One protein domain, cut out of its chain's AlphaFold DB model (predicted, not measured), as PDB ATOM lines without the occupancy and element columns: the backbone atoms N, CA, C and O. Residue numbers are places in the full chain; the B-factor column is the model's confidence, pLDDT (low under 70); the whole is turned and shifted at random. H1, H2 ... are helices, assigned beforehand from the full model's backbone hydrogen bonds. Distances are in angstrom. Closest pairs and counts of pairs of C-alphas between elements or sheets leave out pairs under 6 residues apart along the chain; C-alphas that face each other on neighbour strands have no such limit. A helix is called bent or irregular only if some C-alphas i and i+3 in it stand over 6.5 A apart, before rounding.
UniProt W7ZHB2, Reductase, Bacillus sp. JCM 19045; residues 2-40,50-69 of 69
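What this domain is: This is residues 2 to 40 and 50 to 69 of the 69 residues of the protein "Reductase" of Bacillus sp. JCM 19045 (UniProt W7ZHB2). This model has little regular structure: a loose, open chain in which residues 2 to 13 lead out to H1 at one end and a long link folds back to H2 at the other, with H3 near H2 and a loop tail after it. The printed part has 59 residues, 18 of them in three named helices, H1, H2, H3, with no named strand: all helix. It is loose, with a radius of gyration of the C-alphas of 13.9 A and spans of 38 by 30 by 18 A.

Where its parts are: Find C-alpha 14 at (148.859, 224.844, 179.383); from there H1, residues 14 to 20, runs 9.9 A. H2 is residues 32 to 37, 8.5 A, and irregular: C-alphas 33 and 36 are 7.8 A apart. H3, residues 51 to 55, runs 8.2 A to C-alpha 55 at (139.195, 204.047, 170.621).

How they stand to each other: Look at Ser 33 and Arg 52: their C-alphas, the closest of H2 and H3, are 7.8 A apart, and these helices are close but not clearly touching. H1 is apart from H2 and H3. Every O i to N i+4 pair is within hydrogen-bond range in H1; H2 has 0 of 2, with 2 of 3 O i to N i+3 pairs, and H3 0 of 1, with 1 of 2.

The domain as a whole: The farthest C-alphas, Lys 20 and Asp 50, are 39.2 A apart. Residues 41 to 49 are not printed, leaving 14.5 A between C-alphas 40 and 50. The link from H1 to H2 is long. Residues 54 to 69 are under pLDDT 70.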
ATOM      1  N   ILE A   2     149.036 216.589 172.684       89.00
ATOM      2  CA  ILE A   2     147.993 216.461 171.652       89.00
ATOM      3  C   ILE A   2     147.042 217.649 171.798       89.00
ATOM      4  O   ILE A   2     146.550 217.888 172.898       89.00
ATOM      5  N   PHE A   3     146.802 218.365 170.703       93.25
ATOM      6  CA  PHE A   3     145.848 219.468 170.644       93.25
ATOM      7  C   PHE A   3     145.237 219.524 169.247       93.25
ATOM      8  O   PHE A   3     145.963 219.517 168.253       93.25
ATOM      9  N   ASN A   4     143.911 219.519 169.181       94.31
ATOM     10  CA  ASN A   4     143.127 219.655 167.957       94.31
ATOM     11  C   ASN A   4     141.690 220.042 168.327       94.31
ATOM     12  O   ASN A   4     141.360 220.135 169.510       94.31
ATOM     13  N   LEU A   5     140.825 220.231 167.328       93.12
ATOM     14  CA  LEU A   5     139.445 220.674 167.541       93.12
ATOM     15  C   LEU A   5     138.662 219.779 168.519       93.12
ATOM     16  O   LEU A   5     137.852 220.290 169.282       93.12
ATOM     17  N   LEU A   6     138.955 218.474 168.542       90.31
ATOM     18  CA  LEU A   6     138.304 217.486 169.409       90.31
ATOM     19  C   LEU A   6     138.985 217.341 170.781       90.31
ATOM     20  O   LEU A   6     138.490 216.613 171.635       90.31
ATOM     21  N   ARG A   7     140.149 217.967 171.002       88.31
ATOM     22  CA  ARG A   7     140.965 217.821 172.219       88.31
ATOM     23  C   ARG A   7     141.503 219.165 172.681       88.31
ATOM     24  O   ARG A   7     142.644 219.524 172.390       88.31
ATOM     25  N   GLN A   8     140.674 219.865 173.448       93.12
ATOM     26  CA  GLN A   8     140.915 221.258 173.816       93.12
ATOM     27  C   GLN A   8     141.396 221.483 175.254       93.12
ATOM     28  O   GLN A   8     141.737 222.607 175.587       93.12
ATOM     29  N   LYS A   9     141.544 220.435 176.078       90.25
ATOM     30  CA  LYS A   9     142.014 220.547 177.479       90.25
ATOM     31  C   LYS A   9     143.257 221.446 177.692       90.25
ATOM     32  O   LYS A   9     143.323 222.131 178.707       90.25
ATOM     33  N   PRO A  10     144.254 221.492 176.783       93.44
ATOM     34  CA  PRO A  10     145.366 222.439 176.904       93.44
ATOM     35  C   PRO A  10     144.984 223.932 176.924       93.44
ATOM     36  O   PRO A  10     145.800 224.721 177.401       93.44
ATOM     37  N   LEU A  11     143.799 224.326 176.433       95.00
ATOM     38  CA  LEU A  11     143.307 225.712 176.482       95.00
ATOM     39  C   LEU A  11     143.218 226.241 177.918       95.00
ATOM     40  O   LEU A  11     143.559 227.395 178.150       95.00
ATOM     41  N   ASP A  12     142.808 225.398 178.867       95.31
ATOM     42  CA  ASP A  12     142.444 225.847 180.216       95.31
ATOM     43  C   ASP A  12     143.658 226.262 181.055       95.31
ATOM     44  O   ASP A  12     143.563 227.116 181.931       95.31
ATOM     45  N   THR A  13     144.812 225.632 180.821       94.06
ATOM     46  CA  THR A  13     145.984 225.765 181.708       94.06
ATOM     47  C   THR A  13     147.291 225.891 180.941       94.06
ATOM     48  O   THR A  13     148.064 226.823 181.153       94.06
ATOM     49  N   LEU A  14     147.549 224.977 180.010       95.50
ATOM     50  CA  LEU A  14     148.859 224.844 179.383       95.50
ATOM     51  C   LEU A  14     149.183 225.977 178.401       95.50
ATOM     52  O   LEU A  14     150.300 226.490 178.420       95.50
ATOM     53  N   LEU A  15     148.233 226.372 177.549       96.44
ATOM     54  CA  LEU A  15     148.447 227.453 176.581       96.44
ATOM     55  C   LEU A  15     148.589 228.835 177.249       96.44
ATOM     56  O   LEU A  15     149.520 229.554 176.873       96.44
ATOM     57  N   PRO A  16     147.767 229.209 178.254       97.88
ATOM     58  CA  PRO A  16     147.992 230.428 179.033       97.88
ATOM     59  C   PRO A  16     149.376 230.469 179.696       97.88
ATOM     60  O   PRO A  16     150.082 231.473 179.588       97.88
ATOM     61  N   GLU A  17     149.804 229.368 180.318       98.25
ATOM     62  CA  GLU A  17     151.106 229.295 180.992       98.25
ATOM     63  C   GLU A  17     152.283 229.374 180.016       98.25
ATOM     64  O   GLU A  17     153.267 230.067 180.282       98.25
ATOM     65  N   ALA A  18     152.188 228.719 178.859       97.88
ATOM     66  CA  ALA A  18     153.212 228.818 177.825       97.88
ATOM     67  C   ALA A  18     153.356 230.251 177.298       97.88
ATOM     68  O   ALA A  18     154.475 230.751 177.171       97.88
ATOM     69  N   LYS A  19     152.227 230.941 177.082       98.19
ATOM     70  CA  LYS A  19     152.211 232.356 176.693       98.19
ATOM     71  C   LYS A  19     152.867 233.235 177.757       98.19
ATOM     72  O   LYS A  19     153.716 234.053 177.415       98.19
ATOM     73  N   LYS A  20     152.525 233.043 179.036       98.56
ATOM     74  CA  LYS A  20     153.116 233.786 180.165       98.56
ATOM     75  C   LYS A  20     154.633 233.603 180.253       98.56
ATOM     76  O   LYS A  20     155.344 234.545 180.581       98.56
ATOM     77  N   LYS A  21     155.125 232.399 179.956       98.44
ATOM     78  CA  LYS A  21     156.554 232.053 179.998       98.44
ATOM     79  C   LYS A  21     157.305 232.366 178.701       98.44
ATOM     80  O   LYS A  21     158.508 232.142 178.648       98.44
ATOM     81  N   GLY A  22     156.619 232.852 177.663       98.25
ATOM     82  CA  GLY A  22     157.232 233.151 176.368       98.25
ATOM     83  C   GLY A  22     157.779 231.915 175.645       98.25
ATOM     84  O   GLY A  22     158.742 232.031 174.893       98.25
ATOM     85  N   VAL A  23     157.201 230.731 175.877       98.25
ATOM     86  CA  VAL A  23     157.664 229.473 175.268       98.25
ATOM     87  C   VAL A  23     156.726 229.001 174.162       98.25
ATOM     88  O   VAL A  23     155.501 229.049 174.287       98.25
ATOM     89  N   GLY A  24     157.314 228.515 173.069       96.88
ATOM     90  CA  GLY A  24     156.580 227.927 171.954       96.88
ATOM     91  C   GLY A  24     156.094 226.510 172.254       96.88
ATOM     92  O   GLY A  24     156.730 225.749 172.983       96.88
ATOM     93  N   ILE A  25     154.971 226.135 171.644       96.25
ATOM     94  CA  ILE A  25     154.405 224.789 171.715       96.25
ATOM     95  C   ILE A  25     154.291 224.215 170.308       96.25
ATOM     96  O   ILE A  25     153.701 224.832 169.426       96.25
ATOM     97  N   ILE A  26     154.767 222.982 170.133       96.12
ATOM     98  CA  ILE A  26     154.513 222.186 168.932       96.12
ATOM     99  C   ILE A  26     153.438 221.149 169.264       96.12
ATOM    100  O   ILE A  26     153.661 220.187 170.010       96.12
ATOM    101  N   ALA A  27     152.238 221.366 168.727       94.31
ATOM    102  CA  ALA A  27     151.127 220.436 168.865       94.31
ATOM    103  C   ALA A  27     151.339 219.205 167.973       94.31
ATOM    104  O   ALA A  27     151.725 219.317 166.812       94.31
ATOM    105  N   ARG A  28     151.054 218.013 168.509       94.94
ATOM    106  CA  ARG A  28     151.052 216.759 167.743       94.94
ATOM    107  C   ARG A  28     149.620 216.313 167.475       94.94
ATOM    108  O   ARG A  28     148.718 216.605 168.257       94.94
ATOM    109  N   VAL A  29     149.443 215.530 166.414       93.38
ATOM    110  CA  VAL A  29     148.139 214.996 165.982       93.38
ATOM    111  C   VAL A  29     147.088 216.110 165.750       93.38
ATOM    112  O   VAL A  29     145.965 216.014 166.256       93.38
ATOM    113  N   PRO A  30     147.414 217.173 164.981       94.81
ATOM    114  CA  PRO A  30     146.495 218.297 164.758       94.81
ATOM    115  C   PRO A  30     145.231 217.887 163.988       94.81
ATOM    116  O   PRO A  30     144.184 218.504 164.140       94.81
ATOM    117  N   LEU A  31     145.309 216.805 163.206       95.00
ATOM    118  CA  LEU A  31     144.218 216.310 162.363       95.00
ATOM    119  C   LEU A  31     143.504 215.081 162.945       95.00
ATOM    120  O   LEU A  31     142.828 214.370 162.206       95.00
ATOM    121  N   ALA A  32     143.680 214.800 164.244       91.25
ATOM    122  CA  ALA A  32     143.036 213.680 164.944       91.25
ATOM    123  C   ALA A  32     143.153 212.338 164.184       91.25
ATOM    124  O   ALA A  32     142.155 211.692 163.878       91.25
ATOM    125  N   SER A  33     144.379 211.956 163.812       90.44
ATOM    126  CA  SER A  33     144.657 210.743 163.017       90.44
ATOM    127  C   SER A  33     143.852 210.653 161.706       90.44
ATOM    128  O   SER A  33     143.450 209.575 161.271       90.44
ATOM    129  N   GLY A  34     143.610 211.804 161.072       91.75
ATOM    130  CA  GLY A  34     142.896 211.931 159.804       91.75
ATOM    131  C   GLY A  34     141.413 212.280 159.950       91.75
ATOM    132  O   GLY A  34     140.813 212.707 158.967       91.75
ATOM    133  N   LEU A  35     140.819 212.178 161.143       90.44
ATOM    134  CA  LEU A  35     139.383 212.411 161.338       90.44
ATOM    135  C   LEU A  35     138.945 213.839 160.965       90.44
ATOM    136  O   LEU A  35     137.845 214.035 160.464       90.44
ATOM    137  N   LEU A  36     139.828 214.831 161.130       93.81
ATOM    138  CA  LEU A  36     139.552 216.237 160.791       93.81
ATOM    139  C   LEU A  36     139.910 216.611 159.343       93.81
ATOM    140  O   LEU A  36     139.982 217.789 159.012       93.81
ATOM    141  N   THR A  37     140.173 215.632 158.476       96.00
ATOM    142  CA  THR A  37     140.548 215.892 157.072       96.00
ATOM    143  C   THR A  37     139.379 215.823 156.093       96.00
ATOM    144  O   THR A  37     139.569 216.117 154.919       96.00
ATOM    145  N   GLY A  38     138.197 215.386 156.542       93.75
ATOM    146  CA  GLY A  38     137.051 215.127 155.661       93.75
ATOM    147  C   GLY A  38     137.197 213.881 154.777       93.75
ATOM    148  O   GLY A  38     136.357 213.650 153.918       93.75
ATOM    149  N   LYS A  39     138.244 213.065 154.972       93.62
ATOM    150  CA  LYS A  39     138.510 211.856 154.169       93.62
ATOM    151  C   LYS A  39     137.598 210.667 154.476       93.62
ATOM    152  O   LYS A  39     137.557 209.734 153.682       93.62
ATOM    153  N   PHE A  40     136.937 210.658 155.631       90.69
ATOM    154  CA  PHE A  40     136.144 209.517 156.086       90.69
ATOM    155  C   PHE A  40     134.656 209.828 156.025       90.69
ATOM    156  O   PHE A  40     134.227 210.925 156.383       90.69
ATOM    157  N   ASP A  50     144.554 198.357 162.412       88.94
ATOM    158  CA  ASP A  50     144.673 199.801 162.543       88.94
ATOM    159  C   ASP A  50     144.509 200.263 163.998       88.94
ATOM    160  O   ASP A  50     143.500 199.999 164.654       88.94
ATOM    161  N   HIS A  51     145.479 201.039 164.488       79.62
ATOM    162  CA  HIS A  51     145.460 201.639 165.826       79.62
ATOM    163  C   HIS A  51     144.197 202.468 166.131       79.62
ATOM    164  O   HIS A  51     143.861 202.673 167.296       79.62
ATOM    165  N   ARG A  52     143.481 202.950 165.109       82.12
ATOM    166  CA  ARG A  52     142.231 203.706 165.259       82.12
ATOM    167  C   ARG A  52     141.071 202.852 165.767       82.12
ATOM    168  O   ARG A  52     140.126 203.411 166.316       82.12
ATOM    169  N   HIS A  53     141.172 201.523 165.705       75.06
ATOM    170  CA  HIS A  53     140.225 200.630 166.375       75.06
ATOM    171  C   HIS A  53     140.264 200.745 167.901       75.06
ATOM    172  O   HIS A  53     139.232 200.574 168.548       75.06
ATOM    173  N   PHE A  54     141.415 201.103 168.481       63.91
ATOM    174  CA  PHE A  54     141.632 201.130 169.932       63.91
ATOM    175  C   PHE A  54     140.799 202.193 170.682       63.91
ATOM    176  O   PHE A  54     140.852 202.286 171.903       63.91
ATOM    177  N   ASN A  55     140.017 203.020 169.985       62.00
ATOM    178  CA  ASN A  55     139.195 204.047 170.621       62.00
ATOM    179  C   ASN A  55     137.904 204.347 169.842       62.00
ATOM    180  O   ASN A  55     137.490 205.504 169.767       62.00
ATOM    181  N   LYS A  56     137.287 203.320 169.241       56.47
ATOM    182  CA  LYS A  56     136.055 203.473 168.445       56.47
ATOM    183  C   LYS A  56     134.885 204.065 169.247       56.47
ATOM    184  O   LYS A  56     134.132 204.868 168.710       56.47
ATOM    185  N   ASP A  57     134.807 203.740 170.540       54.66
ATOM    186  CA  ASP A  57     133.739 204.180 171.452       54.66
ATOM    187  C   ASP A  57     134.187 205.339 172.372       54.66
ATOM    188  O   ASP A  57     133.488 205.721 173.305       54.66
ATOM    189  N   GLY A  58     135.379 205.911 172.144       54.53
ATOM    190  CA  GLY A  58     135.887 207.044 172.928       54.53
ATOM    191  C   GLY A  58     136.361 206.715 174.352       54.53
ATOM    192  O   GLY A  58     136.757 207.626 175.079       54.53
ATOM    193  N   GLU A  59     136.365 205.442 174.759       54.00
ATOM    194  CA  GLU A  59     136.637 205.025 176.143       54.00
ATOM    195  C   GLU A  59     138.092 205.197 176.603       54.00
ATOM    196  O   GLU A  59     138.338 205.431 177.788       54.00
ATOM    197  N   ALA A  60     139.070 205.196 175.690       53.50
ATOM    198  CA  ALA A  60     140.471 205.469 176.032       53.50
ATOM    199  C   ALA A  60     140.725 206.959 176.369       53.50
ATOM    200  O   ALA A  60     141.861 207.385 176.602       53.50
ATOM    201  N   LEU A  61     139.669 207.781 176.395       52.25
ATOM    202  CA  LEU A  61     139.682 209.194 176.757       52.25
ATOM    203  C   LEU A  61     139.102 209.363 178.160       52.25
ATOM    204  O   LEU A  61     137.928 209.681 178.331       52.25
ATOM    205  N   MET A  62     139.953 209.234 179.177       37.47
ATOM    206  CA  MET A  62     139.648 209.452 180.606       37.47
ATOM    207  C   MET A  62     139.207 210.897 180.975       37.47
ATOM    208  O   MET A  62     139.407 211.353 182.095       37.47
ATOM    209  N   TRP A  63     138.624 211.655 180.046       42.56
ATOM    210  CA  TRP A  63     138.037 212.983 180.262       42.56
ATOM    211  C   TRP A  63     136.712 213.198 179.503       42.56
ATOM    212  O   TRP A  63     135.990 214.131 179.836       42.56
ATOM    213  N   ALA A  64     136.333 212.331 178.551       36.75
ATOM    214  CA  ALA A  64     135.064 212.445 177.816       36.75
ATOM    215  C   ALA A  64     133.831 212.034 178.651       36.75
ATOM    216  O   ALA A  64     132.711 212.408 178.319       36.75
ATOM    217  N   LYS A  65     134.027 211.342 179.785       36.22
ATOM    218  CA  LYS A  65     132.945 210.933 180.702       36.22
ATOM    219  C   LYS A  65     132.209 212.094 181.397       36.22
ATOM    220  O   LYS A  65     131.215 211.842 182.058       36.22
ATOM    221  N   HIS A  66     132.681 213.337 181.268       39.72
ATOM    222  CA  HIS A  66     132.055 214.516 181.892       39.72
ATOM    223  C   HIS A  66     131.283 215.406 180.901       39.72
ATOM    224  O   HIS A  66     130.784 216.450 181.298       39.72
ATOM    225  N   LEU A  67     131.203 215.026 179.621       36.53
ATOM    226  CA  LEU A  67     130.503 215.800 178.581       36.53
ATOM    227  C   LEU A  67     129.221 215.123 178.076       36.53
ATOM    228  O   LEU A  67     128.618 215.591 177.116       36.53
ATOM    229  N   VAL A  68     128.798 214.041 178.730       33.94
ATOM    230  CA  VAL A  68     127.473 213.442 178.544       33.94
ATOM    231  C   VAL A  68     126.813 213.363 179.918       33.94
ATOM    232  O   VAL A  68     126.868 212.338 180.593       33.94
ATOM    233  N   ALA A  69     126.278 214.501 180.343       34.06
ATOM    234  CA  ALA A  69     125.251 214.639 181.365       34.06
ATOM    235  C   ALA A  69     124.240 215.661 180.839       34.06
ATOM    236  O   ALA A  69     124.706 216.671 180.258       34.06
TER     237      ALA A  69